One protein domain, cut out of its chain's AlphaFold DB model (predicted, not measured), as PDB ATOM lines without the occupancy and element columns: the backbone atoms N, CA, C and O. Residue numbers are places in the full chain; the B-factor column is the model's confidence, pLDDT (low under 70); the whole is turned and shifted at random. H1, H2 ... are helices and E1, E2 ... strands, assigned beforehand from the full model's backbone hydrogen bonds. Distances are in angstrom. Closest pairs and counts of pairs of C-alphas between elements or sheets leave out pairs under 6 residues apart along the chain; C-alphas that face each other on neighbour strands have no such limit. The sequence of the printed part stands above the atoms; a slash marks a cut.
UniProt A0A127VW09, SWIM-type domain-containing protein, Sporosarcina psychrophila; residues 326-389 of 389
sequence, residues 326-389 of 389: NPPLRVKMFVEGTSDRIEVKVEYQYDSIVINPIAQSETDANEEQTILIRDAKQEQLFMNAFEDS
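AT A GLANCE: This is residues 326 to 389 of the 389 residues of the protein "SWIM-type domain-containing protein" of Sporosarcina psychrophila (UniProt A0A127VW09). A long hairpin of strands E1 and E2, with short E3 added along E2, makes a narrow sheet whose far tip, residues 337 to 342, sticks out; helix H1 only grazes this sheet, reached through a long loop. The 64 printed residues hold E1, E2, E3 and H1 in that order, mixed in class, the antiparallel sheet running E1, E2, E3. The whole is loose, radius of gyration of the C-alphas 13.5 A, and elongated, spanning 45 by 24 by 19 A.

IN THESE COORDINATES: E1, residues 330 to 337, begins at C-alpha 330 (-41.647, 22.227, 54.898) and is 22.9 A long. E2, residues 342 to 350, is 26.0 A long, and E3, residues 353 to 355, 6.6 A. H1, residues 376 to 387, is 16.0 A long and ends at C-alpha 387 (-55.834, 17.870, 44.413).

HOW THE PARTS SIT: The strands form a meander, each the antiparallel neighbour of the one before. In hairpin E1 and E2, N 334 and O 345 are 2.8 A apart, within hydrogen-bond range; in hairpin E2 and E3, N 350 and O 353 are 2.8 A apart, also within range. E1 and E3 are apart. H1 is on the sheet but only grazes it, with residues 378 to 386; the closest C-alphas of E2 and H1, Tyr 348 and Glu 379, are 7.8 A apart. In H1 every O i to N i+4 pair is within hydrogen-bond range.

THE WHOLE: The farthest C-alphas, Ser 339 and Gln 369, are 44.8 A apart. The printed part has no cut; the link from E3 to H1 is long, 20 residues. pLDDT is under 70 at residues 359 to 370 and 389.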
ATOM      1  N   ASN A 326     -30.947  14.822  55.072       74.19
ATOM      2  CA  ASN A 326     -32.310  14.445  55.469       74.19
ATOM      3  C   ASN A 326     -33.007  15.546  56.296       74.19
ATOM      4  O   ASN A 326     -33.373  15.299  57.451       74.19
ATOM      5  N   PRO A 327     -33.116  16.782  55.783       79.25
ATOM      6  CA  PRO A 327     -33.821  17.844  56.483       79.25
ATOM      7  C   PRO A 327     -35.341  17.596  56.467       79.25
ATOM      8  O   PRO A 327     -35.852  16.922  55.572       79.25
ATOM      9  N   PRO A 328     -36.092  18.119  57.451       81.88
ATOM     10  CA  PRO A 328     -37.542  17.961  57.495       81.88
ATOM     11  C   PRO A 328     -38.225  18.729  56.355       81.88
ATOM     12  O   PRO A 328     -37.897  19.892  56.108       81.88
ATOM     13  N   LEU A 329     -39.222  18.108  55.718       86.19
ATOM     14  CA  LEU A 329     -40.054  18.752  54.699       86.19
ATOM     15  C   LEU A 329     -40.842  19.922  55.303       86.19
ATOM     16  O   LEU A 329     -41.573  19.762  56.283       86.19
ATOM     17  N   ARG A 330     -40.753  21.089  54.664       89.25
ATOM     18  CA  ARG A 330     -41.647  22.227  54.898       89.25
ATOM     19  C   ARG A 330     -42.387  22.551  53.614       89.25
ATOM     20  O   ARG A 330     -41.773  22.952  52.632       89.25
ATOM     21  N   VAL A 331     -43.706  22.421  53.635       89.06
ATOM     22  CA  VAL A 331     -44.541  22.812  52.498       89.06
ATOM     23  C   VAL A 331     -44.914  24.285  52.642       89.06
ATOM     24  O   VAL A 331     -45.451  24.692  53.674       89.06
ATOM     25  N   LYS A 332     -44.621  25.092  51.621       89.44
ATOM     26  CA  LYS A 332     -45.109  26.468  51.502       89.44
ATOM     27  C   LYS A 332     -46.052  26.567  50.318       89.44
ATOM     28  O   LYS A 332     -45.756  26.070  49.238       89.44
ATOM     29  N   MET A 333     -47.175  27.232  50.539       88.38
ATOM     30  CA  MET A 333     -48.163  27.512  49.511       88.38
ATOM     31  C   MET A 333     -48.322  29.023  49.399       88.38
ATOM     32  O   MET A 333     -48.568  29.700  50.398       88.38
ATOM     33  N   PHE A 334     -48.171  29.536  48.188       87.75
ATOM     34  CA  PHE A 334     -48.395  30.933  47.852       87.75
ATOM     35  C   PHE A 334     -49.662  31.004  47.016       87.75
ATOM     36  O   PHE A 334     -49.785  30.289  46.023       87.75
ATOM     37  N   VAL A 335     -50.604  31.835  47.444       87.06
ATOM     38  CA  VAL A 335     -51.889  32.013  46.771       87.06
ATOM     39  C   VAL A 335     -51.983  33.466  46.347       87.06
ATOM     40  O   VAL A 335     -52.023  34.355  47.198       87.06
ATOM     41  N   GLU A 336     -52.010  33.701  45.041       86.44
ATOM     42  CA  GLU A 336     -52.272  35.013  44.457       86.44
ATOM     43  C   GLU A 336     -53.612  34.989  43.730       86.44
ATOM     44  O   GLU A 336     -53.946  34.047  43.015       86.44
ATOM     45  N   GLY A 337     -54.424  36.021  43.952       84.12
ATOM     46  CA  GLY A 337     -55.767  36.121  43.396       84.12
ATOM     47  C   GLY A 337     -55.947  37.401  42.595       84.12
ATOM     48  O   GLY A 337     -55.605  38.488  43.057       84.12
ATOM     49  N   THR A 338     -56.545  37.268  41.417       80.62
ATOM     50  CA  THR A 338     -57.181  38.360  40.666       80.62
ATOM     51  C   THR A 338     -58.699  38.161  40.685       80.62
ATOM     52  O   THR A 338     -59.179  37.146  41.188       80.62
ATOM     53  N   SER A 339     -59.477  39.110  40.155       78.25
ATOM     54  CA  SER A 339     -60.948  39.014  40.138       78.25
ATOM     55  C   SER A 339     -61.477  37.760  39.431       78.25
ATOM     56  O   SER A 339     -62.567  37.296  39.761       78.25
ATOM     57  N   ASP A 340     -60.693  37.192  38.508       83.56
ATOM     58  CA  ASP A 340     -61.161  36.165  37.572       83.56
ATOM     59  C   ASP A 340     -60.368  34.845  37.691       83.56
ATOM     60  O   ASP A 340     -60.715  33.852  37.051       83.56
ATOM     61  N   ARG A 341     -59.279  34.818  38.479       85.25
ATOM     62  CA  ARG A 341     -58.364  33.668  38.587       85.25
ATOM     63  C   ARG A 341     -57.595  33.659  39.904       85.25
ATOM     64  O   ARG A 341     -57.101  34.696  40.346       85.25
ATOM     65  N   ILE A 342     -57.424  32.461  40.457       83.81
ATOM     66  CA  ILE A 342     -56.517  32.162  41.568       83.81
ATOM     67  C   ILE A 342     -55.314  31.405  40.999       83.81
ATOM     68  O   ILE A 342     -55.481  30.408  40.298       83.81
ATOM     69  N   GLU A 343     -54.110  31.884  41.286       83.81
ATOM     70  CA  GLU A 343     -52.862  31.160  41.081       83.81
ATOM     71  C   GLU A 343     -52.365  30.604  42.409       83.81
ATOM     72  O   GLU A 343     -52.268  31.319  43.407       83.81
ATOM     73  N   VAL A 344     -52.023  29.316  42.405       84.44
ATOM     74  CA  VAL A 344     -51.409  28.656  43.551       84.44
ATOM     75  C   VAL A 344     -50.039  28.140  43.150       84.44
ATOM     76  O   VAL A 344     -49.906  27.365  42.204       84.44
ATOM     77  N   LYS A 345     -49.017  28.552  43.898       86.44
ATOM     78  CA  LYS A 345     -47.662  28.014  43.799       86.44
ATOM     79  C   LYS A 345     -47.364  27.192  45.046       86.44
ATOM     80  O   LYS A 345     -47.469  27.696  46.163       86.44
ATOM     81  N   VAL A 346     -46.965  25.939  44.853       88.56
ATOM     82  CA  VAL A 346     -46.534  25.038  45.928       88.56
ATOM     83  C   VAL A 346     -45.015  24.902  45.887       88.56
ATOM     84  O   VAL A 346     -44.425  24.767  44.819       88.56
ATOM     85  N   GLU A 347     -44.382  24.929  47.054       90.00
ATOM     86  CA  GLU A 347     -42.949  24.714  47.227       90.00
ATOM     87  C   GLU A 347     -42.689  23.708  48.353       90.00
ATOM     88  O   GLU A 347     -43.145  23.880  49.487       90.00
ATOM     89  N   TYR A 348     -41.907  22.672  48.057       87.88
ATOM     90  CA  TYR A 348     -41.328  21.753  49.032       87.88
ATOM     91  C   TYR A 348     -39.942  22.238  49.418       87.88
ATOM     92  O   TYR A 348     -39.013  22.197  48.615       87.88
ATOM     93  N   GLN A 349     -39.806  22.717  50.651       83.69
ATOM     94  CA  GLN A 349     -38.554  23.240  51.173       83.69
ATOM     95  C   GLN A 349     -37.874  22.229  52.091       83.69
ATOM     96  O   GLN A 349     -38.467  21.728  53.050       83.69
ATOM     97  N   TYR A 350     -36.603  21.993  51.798       80.56
ATOM     98  CA  TYR A 350     -35.686  21.107  52.493       80.56
ATOM     99  C   TYR A 350     -34.416  21.904  52.817       80.56
ATOM    100  O   TYR A 350     -33.478  21.954  52.023       80.56
ATOM    101  N   ASP A 351     -34.414  22.585  53.965       81.06
ATOM    102  CA  ASP A 351     -33.433  23.624  54.317       81.06
ATOM    103  C   ASP A 351     -33.265  24.684  53.210       81.06
ATOM    104  O   ASP A 351     -34.164  25.504  53.017       81.06
ATOM    105  N   SER A 352     -32.128  24.698  52.507       77.38
ATOM    106  CA  SER A 352     -31.835  25.635  51.415       77.38
ATOM    107  C   SER A 352     -32.375  25.185  50.056       77.38
ATOM    108  O   SER A 352     -32.397  25.987  49.126       77.38
ATOM    109  N   ILE A 353     -32.809  23.928  49.927       78.44
ATOM    110  CA  ILE A 353     -33.296  23.357  48.669       78.44
ATOM    111  C   ILE A 353     -34.802  23.593  48.562       78.44
ATOM    112  O   ILE A 353     -35.558  23.271  49.481       78.44
ATOM    113  N   VAL A 354     -35.245  24.128  47.425       80.62
ATOM    114  CA  VAL A 354     -36.656  24.391  47.124       80.62
ATOM    115  C   VAL A 354     -37.042  23.588  45.891       80.62
ATOM    116  O   VAL A 354     -36.421  23.726  44.850       80.62
ATOM    117  N   ILE A 355     -38.070  22.750  46.003       82.00
ATOM    118  CA  ILE A 355     -38.581  21.929  44.903       82.00
ATOM    119  C   ILE A 355     -40.005  22.374  44.591       82.00
ATOM    120  O   ILE A 355     -40.849  22.434  45.484       82.00
ATOM    121  N   ASN A 356     -40.297  22.641  43.321       82.38
ATOM    122  CA  ASN A 356     -41.659  22.891  42.859       82.38
ATOM    123  C   ASN A 356     -42.284  21.573  42.355       82.38
ATOM    124  O   ASN A 356     -41.832  21.056  41.334       82.38
ATOM    125  N   PRO A 357     -43.304  21.009  43.033       79.62
ATOM    126  CA  PRO A 357     -43.904  19.738  42.632       79.62
ATOM    127  C   PRO A 357     -44.807  19.832  41.392       79.62
ATOM    128  O   PRO A 357     -45.128  18.799  40.813       79.62
ATOM    129  N   ILE A 358     -45.223  21.040  40.990       76.62
ATOM    130  CA  ILE A 358     -46.182  21.275  39.896       76.62
ATOM    131  C   ILE A 358     -45.457  21.659  38.593       76.62
ATOM    132  O   ILE A 358     -45.962  21.411  37.497       76.62
ATOM    133  N   ALA A 359     -44.260  22.244  38.686       68.75
ATOM    134  CA  ALA A 359     -43.469  22.596  37.510       68.75
ATOM    135  C   ALA A 359     -42.883  21.344  36.836       68.75
ATOM    136  O   ALA A 359     -42.201  20.535  37.466       68.75
ATOM    137  N   GLN A 360     -43.116  21.194  35.527       45.03
ATOM    138  CA  GLN A 360     -42.447  20.174  34.723       45.03
ATOM    139  C   GLN A 360     -40.969  20.547  34.564       45.03
ATOM    140  O   GLN A 360     -40.629  21.461  33.820       45.03
ATOM    141  N   SER A 361     -40.117  19.805  35.277       48.25
ATOM    142  CA  SER A 361     -38.660  19.741  35.122       48.25
ATOM    143  C   SER A 361     -37.925  21.086  35.127       48.25
ATOM    144  O   SER A 361     -37.559  21.604  34.076       48.25
ATOM    145  N   GLU A 362     -37.559  21.558  36.315       40.50
ATOM    146  CA  GLU A 362     -36.263  22.216  36.476       40.50
ATOM    147  C   GLU A 362     -35.381  21.277  37.295       40.50
ATOM    148  O   GLU A 362     -35.553  21.068  38.494       40.50
ATOM    149  N   THR A 363     -34.491  20.595  36.579       40.16
ATOM    150  CA  THR A 363     -33.340  19.912  37.159       40.16
ATOM    151  C   THR A 363     -32.469  21.003  37.766       40.16
ATOM    152  O   THR A 363     -31.652  21.598  37.066       40.16
ATOM    153  N   ASP A 364     -32.665  21.293  39.050       43.56
ATOM    154  CA  ASP A 364     -31.698  22.073  39.809       43.56
ATOM    155  C   ASP A 364     -30.422  21.241  39.902       43.56
ATOM    156  O   ASP A 364     -30.257  20.342  40.732       43.56
ATOM    157  N   ALA A 365     -29.530  21.512  38.954       38.59
ATOM    158  CA  ALA A 365     -28.149  21.094  38.979       38.59
ATOM    159  C   ALA A 365     -27.480  21.782  40.172       38.59
ATOM    160  O   ALA A 365     -26.869  22.839  40.040       38.59
ATOM    161  N   ASN A 366     -27.609  21.182  41.354       42.84
ATOM    162  CA  ASN A 366     -26.747  21.534  42.467       42.84
ATOM    163  C   ASN A 366     -25.312  21.152  42.083       42.84
ATOM    164  O   ASN A 366     -24.992  19.985  41.850       42.84
ATOM    165  N   GLU A 367     -24.448  22.164  42.002       44.91
ATOM    166  CA  GLU A 367     -23.000  22.018  41.810       44.91
ATOM    167  C   GLU A 367     -22.325  21.341  43.019       44.91
ATOM    168  O   GLU A 367     -21.194  20.854  42.927       44.91
ATOM    169  N   GLU A 368     -23.035  21.235  44.142       49.38
ATOM    170  CA  GLU A 368     -22.632  20.461  45.306       49.38
ATOM    171  C   GLU A 368     -23.142  19.017  45.182       49.38
ATOM    172  O   GLU A 368     -24.309  18.774  44.887       49.38
ATOM    173  N   GLN A 369     -22.267  18.034  45.417       55.75
ATOM    174  CA  GLN A 369     -22.561  16.588  45.377       55.75
ATOM    175  C   GLN A 369     -23.529  16.120  46.486       55.75
ATOM    176  O   GLN A 369     -23.431  14.990  46.962       55.75
ATOM    177  N   THR A 370     -24.428  16.981  46.948       65.06
ATOM    178  CA  THR A 370     -25.328  16.758  48.071       65.06
ATOM    179  C   THR A 370     -26.649  16.180  47.573       65.06
ATOM    180  O   THR A 370     -27.387  16.792  46.806       65.06
ATOM    181  N   ILE A 371     -26.955  14.967  48.018       70.69
ATOM    182  CA  ILE A 371     -28.170  14.225  47.692       70.69
ATOM    183  C   ILE A 371     -29.208  14.508  48.765       70.69
ATOM    184  O   ILE A 371     -29.010  14.193  49.937       70.69
ATOM    185  N   LEU A 372     -30.358  15.023  48.352       73.06
ATOM    186  CA  LEU A 372     -31.495  15.230  49.234       73.06
ATOM    187  C   LEU A 372     -32.355  13.958  49.364       73.06
ATOM    188  O   LEU A 372     -32.833  13.412  48.367       73.06
ATOM    189  N   ILE A 373     -32.606  13.509  50.597       74.25
ATOM    190  CA  ILE A 373     -33.661  12.537  50.909       74.25
ATOM    191  C   ILE A 373     -34.981  13.286  51.014       74.25
ATOM    192  O   ILE A 373     -35.150  14.156  51.864       74.25
ATOM    193  N   ARG A 374     -35.934  12.896  50.172       79.44
ATOM    194  CA  ARG A 374     -37.284  13.457  50.155       79.44
ATOM    195  C   ARG A 374     -38.239  12.606  50.987       79.44
ATOM    196  O   ARG A 374     -38.221  11.374  50.888       79.44
ATOM    197  N   ASP A 375     -39.106  13.246  51.768       79.56
ATOM    198  CA  ASP A 375     -40.202  12.584  52.480       79.56
ATOM    199  C   ASP A 375     -41.391  12.382  51.536       79.56
ATOM    200  O   ASP A 375     -42.412  13.067  51.602       79.56
ATOM    201  N   ALA A 376     -41.250  11.409  50.633       78.94
ATOM    202  CA  ALA A 376     -42.256  11.109  49.616       78.94
ATOM    203  C   ALA A 376     -43.646  10.819  50.210       78.94
ATOM    204  O   ALA A 376     -44.658  11.077  49.565       78.94
ATOM    205  N   LYS A 377     -43.718  10.293  51.443       80.88
ATOM    206  CA  LYS A 377     -44.998   9.993  52.088       80.88
ATOM    207  C   LYS A 377     -45.728  11.280  52.464       80.88
ATOM    208  O   LYS A 377     -46.918  11.386  52.188       80.88
ATOM    209  N   GLN A 378     -45.036  12.235  53.088       84.31
ATOM    210  CA  GLN A 378     -45.625  13.532  53.437       84.31
ATOM    211  C   GLN A 378     -45.905  14.387  52.200       84.31
ATOM    212  O   GLN A 378     -46.980  14.975  52.115       84.31
ATOM    213  N   GLU A 379     -44.999  14.395  51.215       86.06
ATOM    214  CA  GLU A 379     -45.227  15.070  49.929       86.06
ATOM    215  C   GLU A 379     -46.508  14.555  49.256       86.06
ATOM    216  O   GLU A 379     -47.347  15.340  48.824       86.06
ATOM    217  N   GLN A 380     -46.698  13.233  49.208       84.94
ATOM    218  CA  GLN A 380     -47.864  12.636  48.560       84.94
ATOM    219  C   GLN A 380     -49.156  12.825  49.364       84.94
ATOM    220  O   GLN A 380     -50.208  13.048  48.775       84.94
ATOM    221  N   LEU A 381     -49.092  12.789  50.700       87.44
ATOM    222  CA  LEU A 381     -50.237  13.133  51.550       87.44
ATOM    223  C   LEU A 381     -50.706  14.572  51.309       87.44
ATOM    224  O   LEU A 381     -51.910  14.805  51.222       87.44
ATOM    225  N   PHE A 382     -49.769  15.517  51.181       88.94
ATOM    226  CA  PHE A 382     -50.095  16.901  50.853       88.94
ATOM    227  C   PHE A 382     -50.682  17.026  49.445       88.94
ATOM    228  O   PHE A 382     -51.739  17.635  49.309       88.94
ATOM    229  N   MET A 383     -50.052  16.436  48.417       86.69
ATOM    230  CA  MET A 383     -50.568  16.525  47.041       86.69
ATOM    231  C   MET A 383     -51.975  15.960  46.916       86.69
ATOM    232  O   MET A 383     -52.818  16.606  46.313       86.69
ATOM    233  N   ASN A 384     -52.246  14.804  47.526       88.25
ATOM    234  CA  ASN A 384     -53.584  14.224  47.493       88.25
ATOM    235  C   ASN A 384     -54.609  15.182  48.123       88.25
ATOM    236  O   ASN A 384     -55.648  15.442  47.536       88.25
ATOM    237  N   ALA A 385     -54.295  15.770  49.285       86.62
ATOM    238  CA  ALA A 385     -55.186  16.738  49.927       86.62
ATOM    239  C   ALA A 385     -55.364  18.032  49.108       86.62
ATOM    240  O   ALA A 385     -56.431  18.640  49.154       86.62
ATOM    241  N   PHE A 386     -54.325  18.456  48.386       86.69
ATOM    242  CA  PHE A 386     -54.348  19.633  47.521       86.69
ATOM    243  C   PHE A 386     -55.170  19.410  46.243       86.69
ATOM    244  O   PHE A 386     -55.897  20.309  45.847       86.69
ATOM    245  N   GLU A 387     -55.072  18.233  45.619       83.88
ATOM    246  CA  GLU A 387     -55.834  17.870  44.413       83.88
ATOM    247  C   GLU A 387     -57.310  17.552  44.709       83.88
ATOM    248  O   GLU A 387     -58.163  17.763  43.849       83.88
ATOM    249  N   ASP A 388     -57.612  17.068  45.919       80.94
ATOM    250  CA  ASP A 388     -58.978  16.768  46.371       80.94
ATOM    251  C   ASP A 388     -59.762  18.017  46.846       80.94
ATOM    252  O   ASP A 388     -60.948  17.902  47.177       80.94
ATOM    253  N   SER A 389     -59.116  19.191  46.914       62.75
ATOM    254  CA  SER A 389     -59.702  20.481  47.335       62.75
ATOM    255  C   SER A 389     -60.071  21.355  46.142       62.75
ATOM    256  O   SER A 389     -61.140  22.008  46.210       62.75
TER     257      SER A 389